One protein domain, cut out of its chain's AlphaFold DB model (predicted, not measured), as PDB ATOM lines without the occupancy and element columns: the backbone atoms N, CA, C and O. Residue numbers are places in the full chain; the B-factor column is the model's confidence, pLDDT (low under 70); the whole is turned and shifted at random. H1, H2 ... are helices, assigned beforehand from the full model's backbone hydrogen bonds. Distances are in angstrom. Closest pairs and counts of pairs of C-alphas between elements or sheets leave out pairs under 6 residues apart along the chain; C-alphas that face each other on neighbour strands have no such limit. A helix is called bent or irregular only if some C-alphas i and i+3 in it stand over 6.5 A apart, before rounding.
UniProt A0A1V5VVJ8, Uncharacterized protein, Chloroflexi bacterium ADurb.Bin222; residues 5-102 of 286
ATOM      1  N   GLU A   5     -24.085  30.172 -43.774       91.25
ATOM      2  CA  GLU A   5     -23.373  30.436 -45.031       91.25
ATOM      3  C   GLU A   5     -21.860  30.535 -44.816       91.25
ATOM      4  O   GLU A   5     -21.076  30.042 -45.626       91.25
ATOM      5  N   GLN A   6     -21.440  31.131 -43.701       91.31
ATOM      6  CA  GLN A   6     -20.035  31.210 -43.322       91.31
ATOM      7  C   GLN A   6     -19.462  29.830 -42.974       91.31
ATOM      8  O   GLN A   6     -18.337  29.517 -43.373       91.31
ATOM      9  N   ASP A   7     -20.235  28.989 -42.288       91.62
ATOM     10  CA  ASP A   7     -19.852  27.604 -42.005       91.62
ATOM     11  C   ASP A   7     -19.725  26.788 -43.299       91.62
ATOM     12  O   ASP A   7     -18.725  26.097 -43.482       91.62
ATOM     13  N   ILE A   8     -20.676  26.919 -44.231       92.94
ATOM     14  CA  ILE A   8     -20.630  26.257 -45.548       92.94
ATOM     15  C   ILE A   8     -19.351  26.626 -46.287       92.94
ATOM     16  O   ILE A   8     -18.611  25.749 -46.727       92.94
ATOM     17  N   VAL A   9     -19.056  27.921 -46.395       94.38
ATOM     18  CA  VAL A   9     -17.860  28.383 -47.104       94.38
ATOM     19  C   VAL A   9     -16.583  27.937 -46.404       94.38
ATOM     20  O   VAL A   9     -15.606  27.617 -47.073       94.38
ATOM     21  N   THR A  10     -16.589  27.844 -45.074       93.62
ATOM     22  CA  THR A  10     -15.456  27.296 -44.318       93.62
ATOM     23  C   THR A  10     -15.218  25.825 -44.665       93.62
ATOM     24  O   THR A  10     -14.075  25.435 -44.898       93.62
ATOM     25  N   VAL A  11     -16.280  25.019 -44.765       93.50
ATOM     26  CA  VAL A  11     -16.186  23.609 -45.180       93.50
ATOM     27  C   VAL A  11     -15.671  23.490 -46.614       93.50
ATOM     28  O   VAL A  11     -14.758  22.705 -46.862       93.50
ATOM     29  N   LEU A  12     -16.187  24.298 -47.544       93.50
ATOM     30  CA  LEU A  12     -15.722  24.310 -48.937       93.50
ATOM     31  C   LEU A  12     -14.262  24.765 -49.053       93.50
ATOM     32  O   LEU A  12     -13.505  24.202 -49.836       93.50
ATOM     33  N   ALA A  13     -13.837  25.747 -48.256       93.50
ATOM     34  CA  ALA A  13     -12.451  26.203 -48.241       93.50
ATOM     35  C   ALA A  13     -11.505  25.102 -47.737       93.50
ATOM     36  O   ALA A  13     -10.441  24.900 -48.322       93.50
ATOM     37  N   GLU A  14     -11.892  24.379 -46.681       91.19
ATOM     38  CA  GLU A  14     -11.129  23.244 -46.140       91.19
ATOM     39  C   GLU A  14     -11.065  22.088 -47.152       91.19
ATOM     40  O   GLU A  14     -10.008  21.490 -47.324       91.19
ATOM     41  N   LEU A  15     -12.155  21.826 -47.878       91.81
ATOM     42  CA  LEU A  15     -12.224  20.795 -48.915       91.81
ATOM     43  C   LEU A  15     -11.339  21.117 -50.128       91.81
ATOM     44  O   LEU A  15     -10.595  20.268 -50.609       91.81
ATOM     45  N   VAL A  16     -11.404  22.347 -50.630       92.12
ATOM     46  CA  VAL A  16     -10.751  22.714 -51.894       92.12
ATOM     47  C   VAL A  16      -9.260  23.026 -51.722       92.12
ATOM     48  O   VAL A  16      -8.496  22.872 -52.671       92.12
ATOM     49  N   SER A  17      -8.813  23.402 -50.517       89.19
ATOM     50  CA  SER A  17      -7.404  23.749 -50.261       89.19
ATOM     51  C   SER A  17      -6.420  22.605 -50.544       89.19
ATOM     52  O   SER A  17      -5.298  22.864 -50.971       89.19
ATOM     53  N   ASP A  18      -6.812  21.353 -50.298       86.44
ATOM     54  CA  ASP A  18      -5.951  20.175 -50.484       86.44
ATOM     55  C   ASP A  18      -6.715  18.916 -50.940       86.44
ATOM     56  O   ASP A  18      -6.283  17.781 -50.704       86.44
ATOM     57  N   GLY A  19      -7.880  19.115 -51.564       84.31
ATOM     58  CA  GLY A  19      -8.778  18.034 -51.980       84.31
ATOM     59  C   GLY A  19      -9.409  17.266 -50.813       84.31
ATOM     60  O   GLY A  19      -9.821  16.122 -50.993       84.31
ATOM     61  N   GLY A  20      -9.451  17.852 -49.612       84.38
ATOM     62  CA  GLY A  20     -10.033  17.254 -48.414       84.38
ATOM     63  C   GLY A  20      -9.077  16.338 -47.653       84.38
ATOM     64  O   GLY A  20      -9.508  15.615 -46.753       84.38
ATOM     65  N   THR A  21      -7.782  16.368 -47.969       85.50
ATOM     66  CA  THR A  21      -6.767  15.520 -47.328       85.50
ATOM     67  C   THR A  21      -6.637  15.848 -45.838       85.50
ATOM     68  O   THR A  21      -6.749  14.957 -44.990       85.50
ATOM     69  N   ALA A  22      -6.470  17.125 -45.485       85.81
ATOM     70  CA  ALA A  22      -6.413  17.588 -44.101       85.81
ATOM     71  C   ALA A  22      -7.749  17.379 -43.384       85.81
ATOM     72  O   ALA A  22      -7.768  17.076 -42.188       85.81
ATOM     73  N   LEU A  23      -8.864  17.489 -44.111       86.94
ATOM     74  CA  LEU A  23     -10.189  17.233 -43.562       86.94
ATOM     75  C   LEU A  23     -10.329  15.766 -43.133       86.94
ATOM     76  O   LEU A  23     -10.708  15.510 -41.995       86.94
ATOM     77  N   VAL A  24      -9.945  14.799 -43.974       86.56
ATOM     78  CA  VAL A  24      -9.977  13.367 -43.617       86.56
ATOM     79  C   VAL A  24      -9.114  13.068 -42.396       86.56
ATOM     80  O   VAL A  24      -9.538  12.317 -41.522       86.56
ATOM     81  N   GLN A  25      -7.929  13.672 -42.301       84.44
ATOM     82  CA  GLN A  25      -7.036  13.456 -41.159       84.44
ATOM     83  C   GLN A  25      -7.599  14.015 -39.846       84.44
ATOM     84  O   GLN A  25      -7.363  13.445 -38.783       84.44
ATOM     85  N   ARG A  26      -8.326  15.137 -39.904       84.44
ATOM     86  CA  ARG A  26      -8.849  15.834 -38.717       84.44
ATOM     87  C   ARG A  26     -10.255  15.405 -38.317       84.44
ATOM     88  O   ARG A  26     -10.616  15.561 -37.156       84.44
ATOM     89  N   ALA A  27     -11.056  14.954 -39.273       87.00
ATOM     90  CA  ALA A  27     -12.498  14.769 -39.138       87.00
ATOM     91  C   ALA A  27     -12.995  13.398 -39.619       87.00
ATOM     92  O   ALA A  27     -14.169  13.072 -39.448       87.00
ATOM     93  N   GLY A  28     -12.120  12.595 -40.222       87.50
ATOM     94  CA  GLY A  28     -12.449  11.278 -40.736       87.50
ATOM     95  C   GLY A  28     -13.159  11.286 -42.099       87.50
ATOM     96  O   GLY A  28     -13.588  12.324 -42.609       87.50
ATOM     97  N   PRO A  29     -13.309  10.096 -42.708       87.50
ATOM     98  CA  PRO A  29     -13.878   9.942 -44.048       87.50
ATOM     99  C   PRO A  29     -15.378  10.264 -44.117       87.50
ATOM    100  O   PRO A  29     -15.859  10.701 -45.159       87.50
ATOM    101  N   GLN A  30     -16.124  10.092 -43.020       88.12
ATOM    102  CA  GLN A  30     -17.550  10.445 -42.974       88.12
ATOM    103  C   GLN A  30     -17.764  11.960 -43.083       88.12
ATOM    104  O   GLN A  30     -18.625  12.406 -43.835       88.12
ATOM    105  N   ALA A  31     -16.940  12.763 -42.404       92.19
ATOM    106  CA  ALA A  31     -17.000  14.214 -42.538       92.19
ATOM    107  C   ALA A  31     -16.612  14.675 -43.953       92.19
ATOM    108  O   ALA A  31     -17.238  15.589 -44.481       92.19
ATOM    109  N   LEU A  32     -15.642  14.017 -44.600       92.69
ATOM    110  CA  LEU A  32     -15.324  14.289 -46.006       92.69
ATOM    111  C   LEU A  32     -16.530  14.022 -46.924       92.69
ATOM    112  O   LEU A  32     -16.836  14.843 -47.784       92.69
ATOM    113  N   ALA A  33     -17.244  12.910 -46.723       92.50
ATOM    114  CA  ALA A  33     -18.430  12.589 -47.518       92.50
ATOM    115  C   ALA A  33     -19.516  13.670 -47.391       92.50
ATOM    116  O   ALA A  33     -20.082  14.100 -48.396       92.50
ATOM    117  N   TYR A  34     -19.761  14.168 -46.175       95.19
ATOM    118  CA  TYR A  34     -20.698  15.271 -45.963       95.19
ATOM    119  C   TYR A  34     -20.193  16.604 -46.534       95.19
ATOM    120  O   TYR A  34     -20.995  17.363 -47.071       95.19
ATOM    121  N   ALA A  35     -18.885  16.877 -46.508       94.50
ATOM    122  CA  ALA A  35     -18.312  18.053 -47.166       94.50
ATOM    123  C   ALA A  35     -18.518  18.022 -48.691       94.50
ATOM    124  O   ALA A  35     -18.939  19.026 -49.265       94.50
ATOM    125  N   HIS A  36     -18.323  16.869 -49.337       94.50
ATOM    126  CA  HIS A  36     -18.642  16.699 -50.759       94.50
ATOM    127  C   HIS A  36     -20.144  16.780 -51.050       94.50
ATOM    128  O   HIS A  36     -20.539  17.277 -52.100       94.50
ATOM    129  N   ALA A  37     -21.006  16.333 -50.135       94.50
ATOM    130  CA  ALA A  37     -22.449  16.512 -50.288       94.50
ATOM    131  C   ALA A  37     -22.849  18.000 -50.228       94.50
ATOM    132  O   ALA A  37     -23.689  18.440 -51.012       94.50
ATOM    133  N   ILE A  38     -22.215  18.789 -49.351       94.94
ATOM    134  CA  ILE A  38     -22.390  20.251 -49.296       94.94
ATOM    135  C   ILE A  38     -21.907  20.894 -50.602       94.94
ATOM    136  O   ILE A  38     -22.617  21.713 -51.185       94.94
ATOM    137  N   GLU A  39     -20.732  20.498 -51.096       94.31
ATOM    138  CA  GLU A  39     -20.209  20.927 -52.397       94.31
ATOM    139  C   GLU A  39     -21.185  20.603 -53.537       94.31
ATOM    140  O   GLU A  39     -21.504  21.479 -54.340       94.31
ATOM    141  N   GLY A  40     -21.743  19.390 -53.561       93.19
ATOM    142  CA  GLY A  40     -22.711  18.942 -54.563       93.19
ATOM    143  C   GLY A  40     -24.035  19.713 -54.560       93.19
ATOM    144  O   GLY A  40     -24.704  19.775 -55.589       93.19
ATOM    145  N   GLU A  41     -24.414  20.348 -53.449       93.50
ATOM    146  CA  GLU A  41     -25.573  21.248 -53.410       93.50
ATOM    147  C   GLU A  41     -25.220  22.669 -53.885       93.50
ATOM    148  O   GLU A  41     -26.045  23.340 -54.509       93.50
ATOM    149  N   ILE A  42     -24.002  23.152 -53.644       93.12
ATOM    150  CA  ILE A  42     -23.622  24.538 -53.956       93.12
ATOM    151  C   ILE A  42     -23.071  24.689 -55.379       93.12
ATOM    152  O   ILE A  42     -23.507  25.573 -56.120       93.12
ATOM    153  N   VAL A  43     -22.137  23.830 -55.785       92.44
ATOM    154  CA  VAL A  43     -21.358  23.993 -57.023       92.44
ATOM    155  C   VAL A  43     -22.224  23.971 -58.281       92.44
ATOM    156  O   VAL A  43     -22.120  24.919 -59.059       92.44
ATOM    157  N   PRO A  44     -23.160  23.020 -58.472       92.12
ATOM    158  CA  PRO A  44     -24.004  23.022 -59.667       92.12
ATOM    159  C   PRO A  44     -24.834  24.303 -59.814       92.12
ATOM    160  O   PRO A  44     -25.113  24.743 -60.925       92.12
ATOM    161  N   ARG A  45     -25.215  24.936 -58.695       89.94
ATOM    162  CA  ARG A  45     -25.990  26.186 -58.687       89.94
ATOM    163  C   ARG A  45     -25.124  27.411 -58.986       89.94
ATOM    164  O   ARG A  45     -25.617  28.354 -59.604       89.94
ATOM    165  N   LEU A  46     -23.854  27.395 -58.575       89.12
ATOM    166  CA  LEU A  46     -22.867  28.407 -58.961       89.12
ATOM    167  C   LEU A  46     -22.528  28.301 -60.451       89.12
ATOM    168  O   LEU A  46     -22.498  29.311 -61.145       89.12
ATOM    169  N   GLU A  47     -22.321  27.088 -60.959       87.44
ATOM    170  CA  GLU A  47     -21.964  26.847 -62.361       87.44
ATOM    171  C   GLU A  47     -23.134  27.077 -63.323       87.44
ATOM    172  O   GLU A  47     -22.929  27.554 -64.440       87.44
ATOM    173  N   ALA A  48     -24.371  26.826 -62.882       87.94
ATOM    174  CA  ALA A  48     -25.571  27.150 -63.652       87.94
ATOM    175  C   ALA A  48     -25.724  28.658 -63.930       87.94
ATOM    176  O   ALA A  48     -26.479  29.043 -64.824       87.94
ATOM    177  N   GLN A  49     -25.021  29.516 -63.181       87.12
ATOM    178  CA  GLN A  49     -25.049  30.964 -63.349       87.12
ATOM    179  C   GLN A  49     -23.711  31.459 -63.921       87.12
ATOM    180  O   GLN A  49     -22.713  31.521 -63.200       87.12
ATOM    181  N   PRO A  50     -23.671  31.905 -65.194       86.62
ATOM    182  CA  PRO A  50     -22.435  32.366 -65.835       86.62
ATOM    183  C   PRO A  50     -21.711  33.491 -65.081       86.62
ATOM    184  O   PRO A  50     -20.497  33.627 -65.191       86.62
ATOM    185  N   ALA A  51     -22.447  34.287 -64.298       87.12
ATOM    186  CA  ALA A  51     -21.894  35.358 -63.474       87.12
ATOM    187  C   ALA A  51     -21.089  34.852 -62.260       87.12
ATOM    188  O   ALA A  51     -20.244  35.583 -61.749       87.12
ATOM    189  N   TYR A  52     -21.343  33.628 -61.785       89.38
ATOM    190  CA  TYR A  52     -20.752  33.088 -60.555       89.38
ATOM    191  C   TYR A  52     -19.644  32.067 -60.820       89.38
ATOM    192  O   TYR A  52     -18.743  31.923 -59.993       89.38
ATOM    193  N   ALA A  53     -19.649  31.422 -61.989       87.06
ATOM    194  CA  ALA A  53     -18.626  30.454 -62.382       87.06
ATOM    195  C   ALA A  53     -17.174  30.988 -62.276       87.06
ATOM    196  O   ALA A  53     -16.329  30.270 -61.734       87.06
ATOM    197  N   PRO A  54     -16.846  32.236 -62.683       90.38
ATOM    198  CA  PRO A  54     -15.488  32.760 -62.521       90.38
ATOM    199  C   PRO A  54     -15.076  32.925 -61.055       90.38
ATOM    200  O   PRO A  54     -13.916  32.699 -60.716       90.38
ATOM    201  N   LEU A  55     -16.011  33.296 -60.171       88.88
ATOM    202  CA  LEU A  55     -15.707  33.452 -58.748       88.88
ATOM    203  C   LEU A  55     -15.447  32.095 -58.090       88.88
ATOM    204  O   LEU A  55     -14.539  31.987 -57.271       88.88
ATOM    205  N   TRP A  56     -16.188  31.056 -58.489       91.06
ATOM    206  CA  TRP A  56     -15.939  29.684 -58.043       91.06
ATOM    207  C   TRP A  56     -14.542  29.196 -58.453       91.06
ATOM    208  O   TRP A  56     -13.785  28.731 -57.606       91.06
ATOM    209  N   GLN A  57     -14.141  29.399 -59.712       90.44
ATOM    210  CA  GLN A  57     -12.797  29.037 -60.186       90.44
ATOM    211  C   GLN A  57     -11.684  29.780 -59.434       90.44
ATOM    212  O   GLN A  57     -10.667  29.194 -59.066       90.44
ATOM    213  N   GLN A  58     -11.869  31.077 -59.174       91.06
ATOM    214  CA  GLN A  58     -10.901  31.855 -58.403       91.06
ATOM    215  C   GLN A  58     -10.844  31.393 -56.944       91.06
ATOM    216  O   GLN A  58      -9.755  31.290 -56.380       91.06
ATOM    217  N   PHE A  59     -11.994  31.071 -56.343       93.81
ATOM    218  CA  PHE A  59     -12.063  30.506 -54.998       93.81
ATOM    219  C   PHE A  59     -11.306  29.182 -54.911       93.81
ATOM    220  O   PHE A  59     -10.582  28.979 -53.943       93.81
ATOM    221  N   GLN A  60     -11.375  28.328 -55.934       91.25
ATOM    222  CA  GLN A  60     -10.591  27.094 -55.951       91.25
ATOM    223  C   GLN A  60      -9.079  27.340 -55.922       91.25
ATOM    224  O   GLN A  60      -8.343  26.597 -55.280       91.25
ATOM    225  N   ALA A  61      -8.613  28.411 -56.567       92.06
ATOM    226  CA  ALA A  61      -7.206  28.793 -56.536       92.06
ATOM    227  C   ALA A  61      -6.791  29.462 -55.213       92.06
ATOM    228  O   ALA A  61      -5.644  29.324 -54.787       92.06
ATOM    229  N   GLN A  62      -7.686  30.231 -54.582       92.94
ATOM    230  CA  GLN A  62      -7.391  31.030 -53.384       92.94
ATOM    231  C   GLN A  62      -8.544  30.984 -52.361       92.94
ATOM    232  O   GLN A  62      -9.177  32.013 -52.083       92.94
ATOM    233  N   PRO A  63      -8.811  29.815 -51.749       90.12
ATOM    234  CA  PRO A  63     -10.017  29.595 -50.946       90.12
ATOM    235  C   PRO A  63     -10.073  30.484 -49.699       90.12
ATOM    236  O   PRO A  63     -11.135  30.979 -49.329       90.12
ATOM    237  N   GLN A  64      -8.926  30.769 -49.078       88.31
ATOM    238  CA  GLN A  64      -8.866  31.621 -47.885       88.31
ATOM    239  C   GLN A  64      -9.100  33.105 -48.190       88.31
ATOM    240  O   GLN A  64      -9.696  33.814 -47.384       88.31
ATOM    241  N   VAL A  65      -8.644  33.582 -49.353       91.88
ATOM    242  CA  VAL A  65      -8.749  34.997 -49.746       91.88
ATOM    243  C   VAL A  65     -10.171  35.325 -50.195       91.88
ATOM    244  O   VAL A  65     -10.694  36.394 -49.885       91.88
ATOM    245  N   LEU A  66     -10.815  34.397 -50.905       92.75
ATOM    246  CA  LEU A  66     -12.114  34.621 -51.538       92.75
ATOM    247  C   LEU A  66     -13.303  34.091 -50.732       92.75
ATOM    248  O   LEU A  66     -14.444  34.304 -51.138       92.75
ATOM    249  N   ALA A  67     -13.069  33.474 -49.569       90.25
ATOM    250  CA  ALA A  67     -14.131  33.022 -48.674       90.25
ATOM    251  C   ALA A  67     -15.188  34.109 -48.369       90.25
ATOM    252  O   ALA A  67     -16.371  33.832 -48.558       90.25
ATOM    253  N   PRO A  68     -14.841  35.362 -48.002       91.06
ATOM    254  CA  PRO A  68     -15.860  36.380 -47.724       91.06
ATOM    255  C   PRO A  68     -16.757  36.693 -48.930       91.06
ATOM    256  O   PRO A  68     -17.955  36.914 -48.770       91.06
ATOM    257  N   ALA A  69     -16.191  36.678 -50.142       89.75
ATOM    258  CA  ALA A  69     -16.944  36.910 -51.371       89.75
ATOM    259  C   ALA A  69     -17.892  35.740 -51.679       89.75
ATOM    260  O   ALA A  69     -19.030  35.956 -52.101       89.75
ATOM    261  N   LEU A  70     -17.457  34.505 -51.406       91.88
ATOM    262  CA  LEU A  70     -18.287  33.319 -51.592       91.88
ATOM    263  C   LEU A  70     -19.448  33.258 -50.587       91.88
ATOM    264  O   LEU A  70     -20.535  32.830 -50.963       91.88
ATOM    265  N   VAL A  71     -19.268  33.748 -49.351       93.12
ATOM    266  CA  VAL A  71     -20.358  33.819 -48.352       93.12
ATOM    267  C   VAL A  71     -21.533  34.636 -48.886       93.12
ATOM    268  O   VAL A  71     -22.679  34.195 -48.795       93.12
ATOM    269  N   GLY A  72     -21.254  35.784 -49.511       89.38
ATOM    270  CA  GLY A  72     -22.286  36.618 -50.129       89.38
ATOM    271  C   GLY A  72     -23.037  35.900 -51.254       89.38
ATOM    272  O   GLY A  72     -24.261  35.987 -51.328       89.38
ATOM    273  N   LEU A  73     -22.338  35.131 -52.096       89.81
ATOM    274  CA  LEU A  73     -22.989  34.347 -53.151       89.81
ATOM    275  C   LEU A  73     -23.843  33.205 -52.601       89.81
ATOM    276  O   LEU A  73     -24.960  33.006 -53.075       89.81
ATOM    277  N   VAL A  74     -23.358  32.472 -51.597       91.31
ATOM    278  CA  VAL A  74     -24.136  31.403 -50.951       91.31
ATOM    279  C   VAL A  74     -25.414  31.978 -50.340       91.31
ATOM    280  O   VAL A  74     -26.479  31.390 -50.502       91.31
ATOM    281  N   GLN A  75     -25.347  33.168 -49.738       91.00
ATOM    282  CA  GLN A  75     -26.525  33.853 -49.211       91.00
ATOM    283  C   GLN A  75     -27.560  34.167 -50.306       91.00
ATOM    284  O   GLN A  75     -28.755  33.955 -50.103       91.00
ATOM    285  N   VAL A  76     -27.117  34.619 -51.483       91.31
ATOM    286  CA  VAL A  76     -28.003  34.863 -52.635       91.31
ATOM    287  C   VAL A  76     -28.613  33.557 -53.156       91.31
ATOM    288  O   VAL A  76     -29.807  33.516 -53.448       91.31
ATOM    289  N   LEU A  77     -27.833  32.474 -53.232       89.75
ATOM    290  CA  LEU A  77     -28.333  31.160 -53.653       89.75
ATOM    291  C   LEU A  77     -29.408  30.624 -52.703       89.75
ATOM    292  O   LEU A  77     -30.441  30.133 -53.155       89.75
ATOM    293  N   VAL A  78     -29.187  30.758 -51.396       90.44
ATOM    294  CA  VAL A  78     -30.130  30.340 -50.352       90.44
ATOM    295  C   VAL A  78     -31.425  31.158 -50.399       90.44
ATOM    296  O   VAL A  78     -32.499  30.612 -50.175       90.44
ATOM    297  N   GLN A  79     -31.357  32.445 -50.746       88.81
ATOM    298  CA  GLN A  79     -32.556  33.269 -50.950       88.81
ATOM    299  C   GLN A  79     -33.336  32.889 -52.218       88.81
ATOM    300  O   GLN A  79     -34.546  33.100 -52.276       88.81
ATOM    301  N   GLY A  80     -32.657  32.341 -53.230       87.81
ATOM    302  CA  GLY A  80     -33.261  31.932 -54.498       87.81
ATOM    303  C   GLY A  80     -33.936  30.555 -54.483       87.81
ATOM    304  O   GLY A  80     -34.789  30.301 -55.331       87.81
ATOM    305  N   ASP A  81     -33.587  29.675 -53.538       89.69
ATOM    306  CA  ASP A  81     -34.137  28.317 -53.409       89.69
ATOM    307  C   ASP A  81     -34.604  28.066 -51.960       89.69
ATOM    308  O   ASP A  81     -33.772  27.850 -51.076       89.69
ATOM    309  N   PRO A  82     -35.925  28.042 -51.686       88.69
ATOM    310  CA  PRO A  82     -36.442  27.913 -50.324       88.69
ATOM    311  C   PRO A  82     -36.173  26.540 -49.687       88.69
ATOM    312  O   PRO A  82     -36.265  26.412 -48.467       88.69
ATOM    313  N   ALA A  83     -35.848  25.506 -50.473       91.81
ATOM    314  CA  ALA A  83     -35.540  24.172 -49.956       91.81
ATOM    315  C   ALA A  83     -34.047  23.988 -49.639       91.81
ATOM    316  O   ALA A  83     -33.687  23.122 -48.835       91.81
ATOM    317  N   LEU A  84     -33.180  24.792 -50.258       91.75
ATOM    318  CA  LEU A  84     -31.731  24.734 -50.100       91.75
ATOM    319  C   LEU A  84     -31.245  24.951 -48.652       91.75
ATOM    320  O   LEU A  84     -30.447  24.128 -48.196       91.75
ATOM    321  N   PRO A  85     -31.714  25.962 -47.889       92.31
ATOM    322  CA  PRO A  85     -31.225  26.175 -46.525       92.31
ATOM    323  C   PRO A  85     -31.459  24.969 -45.607       92.31
ATOM    324  O   PRO A  85     -30.540  24.569 -44.900       92.31
ATOM    325  N   ALA A  86     -32.631  24.326 -45.672       91.38
ATOM    326  CA  ALA A  86     -32.936  23.157 -44.839       91.38
ATOM    327  C   ALA A  86     -32.038  21.946 -45.161       91.38
ATOM    328  O   ALA A  86     -31.600  21.224 -44.259       91.38
ATOM    329  N   ARG A  87     -31.729  21.726 -46.447       92.94
ATOM    330  CA  ARG A  87     -30.811  20.658 -46.877       92.94
ATOM    331  C   ARG A  87     -29.390  20.926 -46.404       92.94
ATOM    332  O   ARG A  87     -28.758  20.033 -45.845       92.94
ATOM    333  N   LEU A  88     -28.910  22.155 -46.587       93.12
ATOM    334  CA  LEU A  88     -27.571  22.554 -46.163       93.12
ATOM    335  C   LEU A  88     -27.421  22.497 -44.643       93.12
ATOM    336  O   LEU A  88     -26.407  22.013 -44.158       93.12
ATOM    337  N   GLU A  89     -28.431  22.922 -43.887       93.12
ATOM    338  CA  GLU A  89     -28.421  22.832 -42.427       93.12
ATOM    339  C   GLU A  89     -28.351  21.378 -41.948       93.12
ATOM    340  O   GLU A  89     -27.550  21.061 -41.069       93.12
ATOM    341  N   THR A  90     -29.115  20.483 -42.582       94.94
ATOM    342  CA  THR A  90     -29.049  19.039 -42.309       94.94
ATOM    343  C   THR A  90     -27.642  18.500 -42.574       94.94
ATOM    344  O   THR A  90     -27.048  17.867 -41.704       94.94
ATOM    345  N   LEU A  91     -27.057  18.811 -43.735       95.25
ATOM    346  CA  LEU A  91     -25.707  18.365 -44.089       95.25
ATOM    347  C   LEU A  91     -24.626  18.947 -43.167       95.25
ATOM    348  O   LEU A  91     -23.699  18.237 -42.786       95.25
ATOM    349  N   LEU A  92     -24.743  20.215 -42.768       93.94
ATOM    350  CA  LEU A  92     -23.837  20.837 -41.798       93.94
ATOM    351  C   LEU A  92     -23.956  20.187 -40.422       93.94
ATOM    352  O   LEU A  92     -22.947  20.017 -39.738       93.94
ATOM    353  N   HIS A  93     -25.169  19.835 -39.998       93.81
ATOM    354  CA  HIS A  93     -25.390  19.148 -38.733       93.81
ATOM    355  C   HIS A  93     -24.695  17.783 -38.728       93.81
ATOM    356  O   HIS A  93     -23.886  17.514 -37.841       93.81
ATOM    357  N   GLU A  94     -24.929  16.982 -39.766       93.38
ATOM    358  CA  GLU A  94     -24.290  15.681 -39.981       93.38
ATOM    359  C   GLU A  94     -22.762  15.793 -40.070       93.38
ATOM    360  O   GLU A  94     -22.030  15.051 -39.416       93.38
ATOM    361  N   PHE A  95     -22.253  16.791 -40.796       93.38
ATOM    362  CA  PHE A  95     -20.824  17.084 -40.878       93.38
ATOM    363  C   PHE A  95     -20.212  17.391 -39.504       93.38
ATOM    364  O   PHE A  95     -19.154  16.862 -39.156       93.38
ATOM    365  N   ARG A  96     -20.867  18.242 -38.702       91.94
ATOM    366  CA  ARG A  96     -20.404  18.590 -37.350       91.94
ATOM    367  C   ARG A  96     -20.446  17.382 -36.417       91.94
ATOM    368  O   ARG A  96     -19.502  17.198 -35.653       91.94
ATOM    369  N   GLN A  97     -21.491  16.560 -36.491       90.81
ATOM    370  CA  GLN A  97     -21.576  15.321 -35.719       90.81
ATOM    371  C   GLN A  97     -20.461  14.344 -36.105       90.81
ATOM    372  O   GLN A  97     -19.752  13.859 -35.227       90.81
ATOM    373  N   ALA A  98     -20.233  14.122 -37.403       89.31
ATOM    374  CA  ALA A  98     -19.152  13.272 -37.898       89.31
ATOM    375  C   ALA A  98     -17.774  13.778 -37.438       89.31
ATOM    376  O   ALA A  98     -16.942  12.994 -36.986       89.31
ATOM    377  N   ARG A  99     -17.560  15.103 -37.459       90.38
ATOM    378  CA  ARG A  99     -16.351  15.744 -36.915       90.38
ATOM    379  C   ARG A  99     -16.149  15.489 -35.429       90.38
ATOM    380  O   ARG A  99     -15.018  15.286 -35.011       90.38
ATOM    381  N   GLN A 100     -17.213  15.558 -34.637       85.31
ATOM    382  CA  GLN A 100     -17.149  15.358 -33.188       85.31
ATOM    383  C   GLN A 100     -16.984  13.882 -32.814       85.31
ATOM    384  O   GLN A 100     -16.314  13.572 -31.833       85.31
ATOM    385  N   ALA A 101     -17.579  12.980 -33.595       81.06
ATOM    386  CA  ALA A 101     -17.448  11.539 -33.421       81.06
ATOM    387  C   ALA A 101     -16.050  11.032 -33.808       81.06
ATOM    388  O   ALA A 101     -15.601   9.999 -33.307       81.06
ATOM    389  N   HIS A 102     -15.343  11.749 -34.685       78.69
ATOM    390  CA  HIS A 102     -13.990  11.389 -35.068       78.69
ATOM    391  C   HIS A 102     -12.988  11.742 -33.967       78.69
ATOM    392  O   HIS A 102     -12.743  12.908 -33.668       78.69
TER     393      HIS A 102
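Overview. This is residues 5 to 102 of the 286 residues of an uncharacterized protein of Chloroflexi bacterium ADurb.Bin222 (UniProt A0A1V5VVJ8). The long helix H2 and the last helix, H5, run side by side in opposite ways, and H1 crosses H2 in the middle of the domain, packed between H2 and H4. H3 and H4 form a helical hairpin in which H4 packs on H1, while H3 lies by the end of H2 at residues 43 to 47; H4 makes a corner with H5 at residues 81 to 83. H2 is sharply kinked near residue 28, and residues 21 to 27 fold back from its longer part. The printed part has 98 residues with five named helices, H1 to H5 in chain order, and no named strand; the class is all helix. It is compact, with a radius of gyration of the C-alphas of 12.8 A and spans of 38, 30 and 19 A.

Along the chain. H2, residues 21 to 47, begins with C-alpha 21 at (-6.767, 15.520, -47.328) and is 24.2 A long from first to last C-alpha. It has a kink of 129 degrees near residue 28 and is irregular, with C-alphas 26 and 29 9.4 A apart. H5, residues 84 to 101, is 25.6 A long and ends with C-alpha 101 at (-17.448, 11.539, -33.421). H1, residues 5 to 18, is 20.9 A long and begins with C-alpha 5 at (-23.373, 30.436, -45.031); it is neither bent nor irregular, but only just: C-alphas 15 and 18 are 6.5 A apart. H3 is residues 53 to 61. H4, residues 63 to 80, is 23.6 A long and irregular, with C-alphas 65 and 68 7.5 A apart and a kink of 44 degrees near residue 70.

Arrangement. H2 touches H5, opposite ways at a shallow tilt of 8 degrees; their closest C-alphas, those of Ala 27 and Arg 99, are 4.6 A apart. H1, the hub, touches H2 at a steep tilt of 66 degrees, the closest C-alphas being those of Val 11 and Ala 35, 6.3 A apart. H1 also touches H4, at a steep tilt of 44 degrees, with the C-alphas of Ala 13 and Pro 63 closest at 5.0 A. H1 only just touches H3 and H5, with 3 pairs of C-alphas within 8 A each: the closest are those of Val 16 and Gln 60, 6.0 A, and of Ile 8 and Leu 92, 7.3 A. H3 and H4 form a hairpin at a shallow tilt of 33 degrees, only just short of steep; the C-alphas of Phe 59 and Leu 66 are closest, 5.4 A. H2 and H3 form another hairpin, touching with residues 43 to 47 alone of H2; the C-alphas of Glu 47 and Ala 53 are closest, 4.9 A. H3 and H5 are apart. Every O i to N i+4 pair is within hydrogen-bond range in H3 and H5, against 9 of 10 in H1, 18 of 23 in H2 and 11 of 14 in H4.

Size, cuts and confidence. The helix packing is part aligned and part crossed, with 3 of 7 touching pairs at a shallow tilt. The two C-alphas farthest apart, those of Pro 50 and Ala 101, are 38.8 A apart. The printed part has no cut, and the four links between helices are tight. The mean pLDDT of the printed part is 90.5, and no printed residue is under 70.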